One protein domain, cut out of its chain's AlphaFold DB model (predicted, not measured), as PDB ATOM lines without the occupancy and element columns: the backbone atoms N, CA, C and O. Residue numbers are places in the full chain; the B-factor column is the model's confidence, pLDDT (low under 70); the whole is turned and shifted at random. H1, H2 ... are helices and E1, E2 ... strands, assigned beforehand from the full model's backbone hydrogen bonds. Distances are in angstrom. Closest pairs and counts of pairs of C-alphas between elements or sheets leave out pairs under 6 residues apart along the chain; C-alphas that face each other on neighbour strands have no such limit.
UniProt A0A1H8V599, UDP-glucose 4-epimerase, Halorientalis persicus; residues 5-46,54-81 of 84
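Overview. This is residues 5 to 46 and 54 to 81 of the 84 residues of the protein "UDP-glucose 4-epimerase" of Halorientalis persicus (UniProt A0A1H8V599). Two small lobes stand end to end: one holds helix H1 on the E1 side of a sheet of two short parallel strands, E1 and E2, and the other is a corner of two short helices, H2 and H3. A stretch with no named element, residues 54 to 64, leads into the second lobe, and a long loop, residues 24 to 37, brings the backbone back from the end of E1 to the start of E2. The printed part has 70 residues with three named helices and two named strands, in the order H1, E1, E2, H2, H3; its class is mixed, helices and strands, with under half of the residues in named elements. The whole is only just compact, close to loose, with a radius of gyration of the C-alphas of 13.2 A, and is elongated, spanning 39 by 24 by 17 A.

Arrangement. The printed part begins with H1, residues 5 to 13, and a short link leads to E1, residues 20 to 23. Their closest C-alphas, those of Ala 10 and Ala 21, are 6.8 A apart. E2, residues 38 to 41, is the parallel neighbour of E1, with 22 degrees between their directions. N 21 and O 38 are 2.7 A apart and N 40 and O 21 are 3.0 A apart, both within hydrogen-bond range. H1 and E2 are apart. H2, residues 65 to 70, and H3, residues 72 to 80, only just touch, and only at the corner by their tight link, with 3 pairs of C-alphas within 8 A. Their closest C-alphas are those of His 68 and Gly 75, 5.6 A apart. They run opposite ways at a steep tilt of 53 degrees. Both helices are apart from H1 and from E1. Every O i to N i+4 pair is within hydrogen-bond range in H1, against 1 of 2 in H2 and 3 of 5 in H3.

Along the chain. H1 begins at C-alpha 5, (265.102, 298.699, 296.571), and is 12.5 A long. E1 is 9.7 A long and E2 is 9.9 A long, with C-alpha 38 at (249.184, 298.014, 291.919). H2 measures 9.5 A and H3 12.2 A, ending at C-alpha 80, (261.882, 282.579, 307.124).

Size, cuts and confidence. The two C-alphas farthest apart, those of Asp 16 and Asp 70, are 40.6 A apart. The link from E2 to H2 runs across the cut: residues 47 to 53 are not printed, and C-alphas 46 and 54 are 19.8 A apart. The link from E1 to E2, 14 residues, is long. The mean pLDDT of the printed part is 80.7, and residues 60 to 81 of the model are under 70.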
ATOM      1  N   ILE A   5     264.718 299.757 297.530       90.69
ATOM      2  CA  ILE A   5     265.102 298.699 296.571       90.69
ATOM      3  C   ILE A   5     263.859 298.103 295.901       90.69
ATOM      4  O   ILE A   5     263.854 297.869 294.695       90.69
ATOM      5  N   GLY A   6     262.808 297.872 296.691       92.00
ATOM      6  CA  GLY A   6     261.565 297.270 296.223       92.00
ATOM      7  C   GLY A   6     260.854 298.119 295.177       92.00
ATOM      8  O   GLY A   6     260.460 297.586 294.145       92.00
ATOM      9  N   SER A   7     260.754 299.428 295.404       94.31
ATOM     10  CA  SER A   7     260.083 300.342 294.486       94.31
ATOM     11  C   SER A   7     260.866 300.541 293.189       94.31
ATOM     12  O   SER A   7     260.275 300.530 292.117       94.31
ATOM     13  N   ASN A   8     262.202 300.623 293.245       95.75
ATOM     14  CA  ASN A   8     263.025 300.699 292.032       95.75
ATOM     15  C   ASN A   8     262.878 299.445 291.159       95.75
ATOM     16  O   ASN A   8     262.768 299.560 289.940       95.75
ATOM     17  N   LEU A   9     262.857 298.253 291.769       95.31
ATOM     18  CA  LEU A   9     262.621 297.013 291.030       95.31
ATOM     19  C   LEU A   9     261.206 296.975 290.439       95.31
ATOM     20  O   LEU A   9     261.058 296.653 289.263       95.31
ATOM     21  N   ALA A  10     260.187 297.319 291.232       96.12
ATOM     22  CA  ALA A  10     258.794 297.320 290.787       96.12
ATOM     23  C   ALA A  10     258.586 298.253 289.586       96.12
ATOM     24  O   ALA A  10     258.086 297.813 288.555       96.12
ATOM     25  N   ASN A  11     259.067 299.496 289.675       97.06
ATOM     26  CA  ASN A  11     258.931 300.487 288.606       97.06
ATOM     27  C   ASN A  11     259.690 300.074 287.338       97.06
ATOM     28  O   ASN A  11     259.246 300.352 286.230       97.06
ATOM     29  N   HIS A  12     260.836 299.401 287.483       97.25
ATOM     30  CA  HIS A  12     261.570 298.882 286.332       97.25
ATOM     31  C   HIS A  12     260.808 297.755 285.622       97.25
ATOM     32  O   HIS A  12     260.747 297.745 284.396       97.25
ATOM     33  N   LEU A  13     260.220 296.823 286.379       96.94
ATOM     34  CA  LEU A  13     259.463 295.700 285.818       96.94
ATOM     35  C   LEU A  13     258.119 296.133 285.218       96.94
ATOM     36  O   LEU A  13     257.681 295.521 284.246       96.94
ATOM     37  N   ALA A  14     257.498 297.186 285.752       97.31
ATOM     38  CA  ALA A  14     256.206 297.702 285.293       97.31
ATOM     39  C   ALA A  14     256.214 298.180 283.831       97.31
ATOM     40  O   ALA A  14     255.169 298.251 283.195       97.31
ATOM     41  N   ALA A  15     257.394 298.458 283.267       96.81
ATOM     42  CA  ALA A  15     257.529 298.804 281.854       96.81
ATOM     43  C   ALA A  15     257.060 297.681 280.910       96.81
ATOM     44  O   ALA A  15     256.566 297.973 279.823       96.81
ATOM     45  N   ASP A  16     257.202 296.419 281.329       97.56
ATOM     46  CA  ASP A  16     256.962 295.242 280.486       97.56
ATOM     47  C   ASP A  16     256.014 294.208 281.131       97.56
ATOM     48  O   ASP A  16     255.751 293.168 280.529       97.56
ATOM     49  N   ASN A  17     255.520 294.448 282.353       97.00
ATOM     50  CA  ASN A  17     254.758 293.468 283.137       97.00
ATOM     51  C   ASN A  17     253.627 294.124 283.941       97.00
ATOM     52  O   ASN A  17     253.720 295.289 284.324       97.00
ATOM     53  N   GLU A  18     252.608 293.335 284.286       96.56
ATOM     54  CA  GLU A  18     251.662 293.679 285.352       96.56
ATOM     55  C   GLU A  18     252.337 293.423 286.706       96.56
ATOM     56  O   GLU A  18     252.812 292.318 286.980       96.56
ATOM     57  N   VAL A  19     252.448 294.458 287.543       96.88
ATOM     58  CA  VAL A  19     253.224 294.399 288.789       96.88
ATOM     59  C   VAL A  19     252.346 294.742 289.981       96.88
ATOM     60  O   VAL A  19     251.752 295.816 290.039       96.88
ATOM     61  N   ILE A  20     252.359 293.851 290.974       96.19
ATOM     62  CA  ILE A  20     251.731 294.055 292.280       96.19
ATOM     63  C   ILE A  20     252.829 294.259 293.328       96.19
ATOM     64  O   ILE A  20     253.659 293.385 293.594       96.19
ATOM     65  N   ALA A  21     252.835 295.425 293.961       94.88
ATOM     66  CA  ALA A  21     253.702 295.763 295.070       94.88
ATOM     67  C   ALA A  21     252.968 295.573 296.403       94.88
ATOM     68  O   ALA A  21     252.331 296.490 296.909       94.88
ATOM     69  N   LEU A  22     253.163 294.411 297.029       93.62
ATOM     70  CA  LEU A  22     252.726 294.173 298.408       93.62
ATOM     71  C   LEU A  22     253.738 294.752 299.414       93.62
ATOM     72  O   LEU A  22     254.946 294.513 299.277       93.62
ATOM     73  N   ASP A  23     253.283 295.550 300.379       91.69
ATOM     74  CA  ASP A  23     254.099 296.143 301.454       91.69
ATOM     75  C   ASP A  23     253.232 296.492 302.674       91.69
ATOM     76  O   ASP A  23     252.074 296.854 302.508       91.69
ATOM     77  N   ASP A  24     253.787 296.442 303.889       90.94
ATOM     78  CA  ASP A  24     253.075 296.838 305.117       90.94
ATOM     79  C   ASP A  24     253.320 298.306 305.514       90.94
ATOM     80  O   ASP A  24     252.960 298.725 306.614       90.94
ATOM     81  N   GLY A  25     253.987 299.082 304.651       87.44
ATOM     82  CA  GLY A  25     254.263 300.504 304.849       87.44
ATOM     83  C   GLY A  25     255.326 300.789 305.912       87.44
ATOM     84  O   GLY A  25     255.547 301.942 306.276       87.44
ATOM     85  N   TYR A  26     256.012 299.766 306.438       85.69
ATOM     86  CA  TYR A  26     256.885 299.943 307.601       85.69
ATOM     87  C   TYR A  26     258.086 300.873 307.338       85.69
ATOM     88  O   TYR A  26     258.481 301.641 308.213       85.69
ATOM     89  N   LEU A  27     258.677 300.795 306.142       83.56
ATOM     90  CA  LEU A  27     259.773 301.670 305.681       83.56
ATOM     91  C   LEU A  27     259.525 302.236 304.274       83.56
ATOM     92  O   LEU A  27     260.385 302.923 303.722       83.56
ATOM     93  N   GLY A  28     258.400 301.877 303.668       84.44
ATOM     94  CA  GLY A  28     258.047 302.191 302.292       84.44
ATOM     95  C   GLY A  28     256.745 302.969 302.226       84.44
ATOM     96  O   GLY A  28     255.984 302.990 303.186       84.44
ATOM     97  N   THR A  29     256.500 303.600 301.085       91.88
ATOM     98  CA  THR A  29     255.289 304.387 300.847       91.88
ATOM     99  C   THR A  29     254.854 304.199 299.391       91.88
ATOM    100  O   THR A  29     255.735 304.031 298.535       91.88
ATOM    101  N   PRO A  30     253.545 304.161 299.083       94.31
ATOM    102  CA  PRO A  30     253.056 303.948 297.719       94.31
ATOM    103  C   PRO A  30     253.513 305.033 296.735       94.31
ATOM    104  O   PRO A  30     253.687 304.743 295.563       94.31
ATOM    105  N   GLU A  31     253.815 306.249 297.197       95.62
ATOM    106  CA  GLU A  31     254.308 307.361 296.367       95.62
ATOM    107  C   GLU A  31     255.683 307.096 295.734       95.62
ATOM    108  O   GLU A  31     256.120 307.840 294.859       95.62
ATOM    109  N   ASN A  32     256.390 306.051 296.171       94.75
ATOM    110  CA  ASN A  32     257.629 305.619 295.525       94.75
ATOM    111  C   ASN A  32     257.382 304.793 294.252       94.75
ATOM    112  O   ASN A  32     258.350 304.441 293.567       94.75
ATOM    113  N   LEU A  33     256.133 304.421 293.972       96.56
ATOM    114  CA  LEU A  33     255.751 303.566 292.858       96.56
ATOM    115  C   LEU A  33     255.239 304.389 291.677       96.56
ATOM    116  O   LEU A  33     254.698 305.478 291.846       96.56
ATOM    117  N   ASP A  34     255.442 303.852 290.480       96.94
ATOM    118  CA  ASP A  34     254.765 304.331 289.282       96.94
ATOM    119  C   ASP A  34     253.255 304.053 289.377       96.94
ATOM    120  O   ASP A  34     252.848 303.035 289.938       96.94
ATOM    121  N   ASP A  35     252.430 304.928 288.797       96.50
ATOM    122  CA  ASP A  35     250.963 304.815 288.828       96.50
ATOM    123  C   ASP A  35     250.443 303.510 288.189       96.50
ATOM    124  O   ASP A  35     249.309 303.102 288.444       96.50
ATOM    125  N   SER A  36     251.247 302.856 287.342       96.94
ATOM    126  CA  SER A  36     250.927 301.556 286.739       96.94
ATOM    127  C   SER A  36     251.120 300.357 287.677       96.94
ATOM    128  O   SER A  36     250.661 299.261 287.356       96.94
ATOM    129  N   VAL A  37     251.779 300.539 288.825       97.31
ATOM    130  CA  VAL A  37     252.005 299.474 289.809       97.31
ATOM    131  C   VAL A  37     250.830 299.407 290.780       97.31
ATOM    132  O   VAL A  37     250.527 300.371 291.481       97.31
ATOM    133  N   GLU A  38     250.208 298.235 290.901       96.56
ATOM    134  CA  GLU A  38     249.184 298.014 291.919       96.56
ATOM    135  C   GLU A  38     249.839 297.929 293.301       96.56
ATOM    136  O   GLU A  38     250.680 297.065 293.552       96.56
ATOM    137  N   PHE A  39     249.450 298.808 294.223       94.62
ATOM    138  CA  PHE A  39     249.910 298.740 295.607       94.62
ATOM    139  C   PHE A  39     248.905 298.004 296.490       94.62
ATOM    140  O   PHE A  39     247.747 298.406 296.599       94.62
ATOM    141  N   VAL A  40     249.379 296.965 297.175       94.44
ATOM    142  CA  VAL A  40     248.598 296.206 298.156       94.44
ATOM    143  C   VAL A  40     249.208 296.432 299.534       94.44
ATOM    144  O   VAL A  40     250.301 295.941 299.830       94.44
ATOM    145  N   GLU A  41     248.497 297.168 300.385       92.81
ATOM    146  CA  GLU A  41     248.904 297.384 301.775       92.81
ATOM    147  C   GLU A  41     248.582 296.137 302.610       92.81
ATOM    148  O   GLU A  41     247.453 295.947 303.062       92.81
ATOM    149  N   ALA A  42     249.564 295.253 302.773       91.12
ATOM    150  CA  ALA A  42     249.419 294.009 303.523       91.12
ATOM    151  C   ALA A  42     250.773 293.494 304.019       91.12
ATOM    152  O   ALA A  42     251.829 293.769 303.442       91.12
ATOM    153  N   SER A  43     250.757 292.681 305.079       88.38
ATOM    154  CA  SER A  43     251.961 291.977 305.513       88.38
ATOM    155  C   SER A  43     252.139 290.660 304.762       88.38
ATOM    156  O   SER A  43     251.222 289.851 304.684       88.38
ATOM    157  N   VAL A  44     253.369 290.349 304.343       84.94
ATOM    158  CA  VAL A  44     253.742 289.017 303.806       84.94
ATOM    159  C   VAL A  44     253.534 287.862 304.803       84.94
ATOM    160  O   VAL A  44     253.731 286.701 304.457       84.94
ATOM    161  N   LEU A  45     253.211 288.167 306.064       84.88
ATOM    162  CA  LEU A  45     252.883 287.182 307.096       84.88
ATOM    163  C   LEU A  45     251.406 286.760 307.079       84.88
ATOM    164  O   LEU A  45     251.043 285.824 307.797       84.88
ATOM    165  N   GLU A  46     250.567 287.451 306.310       83.75
ATOM    166  CA  GLU A  46     249.155 287.124 306.133       83.75
ATOM    167  C   GLU A  46     248.970 285.937 305.177       83.75
ATOM    168  O   GLU A  46     249.883 285.550 304.449       83.75
ATOM    169  N   ASP A  54     253.235 284.823 287.877       94.12
ATOM    170  CA  ASP A  54     254.296 284.002 287.279       94.12
ATOM    171  C   ASP A  54     255.592 283.983 288.111       94.12
ATOM    172  O   ASP A  54     256.378 283.032 288.041       94.12
ATOM    173  N   ALA A  55     255.848 285.037 288.894       91.94
ATOM    174  CA  ALA A  55     257.061 285.185 289.694       91.94
ATOM    175  C   ALA A  55     256.824 286.002 290.973       91.94
ATOM    176  O   ALA A  55     256.028 286.937 290.998       91.94
ATOM    177  N   VAL A  56     257.583 285.684 292.031       91.19
ATOM    178  CA  VAL A  56     257.541 286.388 293.323       91.19
ATOM    179  C   VAL A  56     258.947 286.802 293.753       91.19
ATOM    180  O   VAL A  56     259.853 285.970 293.837       91.19
ATOM    181  N   PHE A  57     259.115 288.080 294.105       87.44
ATOM    182  CA  PHE A  57     260.347 288.627 294.678       87.44
ATOM    183  C   PHE A  57     260.122 289.032 296.138       87.44
ATOM    184  O   PHE A  57     259.456 290.026 296.425       87.44
ATOM    185  N   LEU A  58     260.701 288.283 297.082       87.00
ATOM    186  CA  LEU A  58     260.593 288.586 298.511       87.00
ATOM    187  C   LEU A  58     261.755 289.476 298.969       87.00
ATOM    188  O   LEU A  58     262.857 288.997 299.226       87.00
ATOM    189  N   LEU A  59     261.490 290.777 299.099       79.50
ATOM    190  CA  LEU A  59     262.457 291.780 299.572       79.50
ATOM    191  C   LEU A  59     262.156 292.274 301.000       79.50
ATOM    192  O   LEU A  59     262.743 293.251 301.465       79.50
ATOM    193  N   ALA A  60     261.246 291.590 301.703       69.44
ATOM    194  CA  ALA A  60     260.797 291.946 303.044       69.44
ATOM    195  C   ALA A  60     261.856 291.564 304.086       69.44
ATOM    196  O   ALA A  60     261.794 290.516 304.728       69.44
ATOM    197  N   ALA A  61     262.855 292.424 304.254       63.03
ATOM    198  CA  ALA A  61     263.903 292.267 305.251       63.03
ATOM    199  C   ALA A  61     264.035 293.539 306.097       63.03
ATOM    200  O   ALA A  61     264.015 294.653 305.577       63.03
ATOM    201  N   LEU A  62     264.204 293.378 307.414       59.28
ATOM    202  CA  LEU A  62     264.652 294.477 308.270       59.28
ATOM    203  C   LEU A  62     266.073 294.858 307.836       59.28
ATOM    204  O   LEU A  62     266.982 294.031 307.897       59.28
ATOM    205  N   SER A  63     266.245 296.089 307.356       55.25
ATOM    206  CA  SER A  63     267.480 296.562 306.718       55.25
ATOM    207  C   SER A  63     268.566 297.020 307.700       55.25
ATOM    208  O   SER A  63     269.652 297.398 307.270       55.25
ATOM    209  N   SER A  64     268.318 296.957 309.012       51.38
ATOM    210  CA  SER A  64     269.279 297.346 310.047       51.38
ATOM    211  C   SER A  64     269.591 296.186 310.993       51.38
ATOM    212  O   SER A  64     268.685 295.579 311.565       51.38
ATOM    213  N   LEU A  65     270.888 295.926 311.200       46.47
ATOM    214  CA  LEU A  65     271.409 295.002 312.212       46.47
ATOM    215  C   LEU A  65     270.910 295.367 313.627       46.47
ATOM    216  O   LEU A  65     270.574 294.468 314.388       46.47
ATOM    217  N   GLN A  66     270.752 296.663 313.938       42.50
ATOM    218  CA  GLN A  66     270.251 297.139 315.238       42.50
ATOM    219  C   GLN A  66     268.798 296.725 315.517       42.50
ATOM    220  O   GLN A  66     268.429 296.539 316.668       42.50
ATOM    221  N   MET A  67     267.971 296.505 314.489       50.59
ATOM    222  CA  MET A  67     266.597 296.026 314.691       50.59
ATOM    223  C   MET A  67     266.512 294.527 315.006       50.59
ATOM    224  O   MET A  67     265.511 294.077 315.561       50.59
ATOM    225  N   HIS A  68     267.540 293.747 314.651       49.53
ATOM    226  CA  HIS A  68     267.640 292.335 315.042       49.53
ATOM    227  C   HIS A  68     268.102 292.163 316.492       49.53
ATOM    228  O   HIS A  68     267.858 291.110 317.072       49.53
ATOM    229  N   GLU A  69     268.758 293.171 317.070       49.81
ATOM    230  CA  GLU A  69     269.269 293.118 318.445       49.81
ATOM    231  C   GLU A  69     268.173 293.396 319.486       49.81
ATOM    232  O   GLU A  69     268.186 292.778 320.550       49.81
ATOM    233  N   ASP A  70     267.188 294.238 319.152       54.69
ATOM    234  CA  ASP A  70     266.087 294.588 320.062       54.69
ATOM    235  C   ASP A  70     264.964 293.526 320.107       54.69
ATOM    236  O   ASP A  70     264.375 293.303 321.166       54.69
ATOM    237  N   ASP A  71     264.667 292.844 318.988       55.59
ATOM    238  CA  ASP A  71     263.682 291.743 318.920       55.59
ATOM    239  C   ASP A  71     264.007 290.730 317.790       55.59
ATOM    240  O   ASP A  71     263.459 290.792 316.676       55.59
ATOM    241  N   PRO A  72     264.891 289.750 318.053       56.31
ATOM    242  CA  PRO A  72     265.357 288.797 317.043       56.31
ATOM    243  C   PRO A  72     264.251 287.868 316.515       56.31
ATOM    244  O   PRO A  72     264.363 287.334 315.407       56.31
ATOM    245  N   GLN A  73     263.164 287.664 317.270       56.88
ATOM    246  CA  GLN A  73     262.061 286.796 316.843       56.88
ATOM    247  C   GLN A  73     261.252 287.441 315.716       56.88
ATOM    248  O   GLN A  73     260.868 286.762 314.758       56.88
ATOM    249  N   ARG A  74     261.047 288.760 315.791       55.72
ATOM    250  CA  ARG A  74     260.345 289.535 314.762       55.72
ATOM    251  C   ARG A  74     261.155 289.670 313.469       55.72
ATOM    252  O   ARG A  74     260.590 289.633 312.377       55.72
ATOM    253  N   GLY A  75     262.478 289.773 313.577       53.75
ATOM    254  CA  GLY A  75     263.370 289.768 312.417       53.75
ATOM    255  C   GLY A  75     263.425 288.414 311.703       53.75
ATOM    256  O   GLY A  75     263.365 288.356 310.473       53.75
ATOM    257  N   ALA A  76     263.474 287.317 312.463       58.16
ATOM    258  CA  ALA A  76     263.518 285.968 311.907       58.16
ATOM    259  C   ALA A  76     262.196 285.539 311.244       58.16
ATOM    260  O   ALA A  76     262.225 284.825 310.239       58.16
ATOM    261  N   SER A  77     261.042 285.960 311.775       56.84
ATOM    262  CA  SER A  77     259.732 285.591 311.222       56.84
ATOM    263  C   SER A  77     259.493 286.172 309.826       56.84
ATOM    264  O   SER A  77     259.035 285.442 308.949       56.84
ATOM    265  N   ARG A  78     259.881 287.433 309.583       54.28
ATOM    266  CA  ARG A  78     259.758 288.087 308.264       54.28
ATOM    267  C   ARG A  78     260.661 287.463 307.189       54.28
ATOM    268  O   ARG A  78     260.269 287.417 306.032       54.28
ATOM    269  N   GLN A  79     261.824 286.916 307.565       56.84
ATOM    270  CA  GLN A  79     262.773 286.312 306.613       56.84
ATOM    271  C   GLN A  79     262.513 284.830 306.301       56.84
ATOM    272  O   GLN A  79     262.893 284.360 305.234       56.84
ATOM    273  N   ARG A  80     261.929 284.055 307.230       54.56
ATOM    274  CA  ARG A  80     261.882 282.579 307.124       54.56
ATOM    275  C   ARG A  80     260.546 281.982 306.680       54.56
ATOM    276  O   ARG A  80     260.485 280.768 306.506       54.56
ATOM    277  N   ARG A  81     259.477 282.775 306.552       51.06
ATOM    278  CA  ARG A  81     258.108 282.250 306.362       51.06
ATOM    279  C   ARG A  81     257.447 282.562 305.017       51.06
ATOM    280  O   ARG A  81     256.273 282.252 304.871       51.06
TER     281      ARG A  81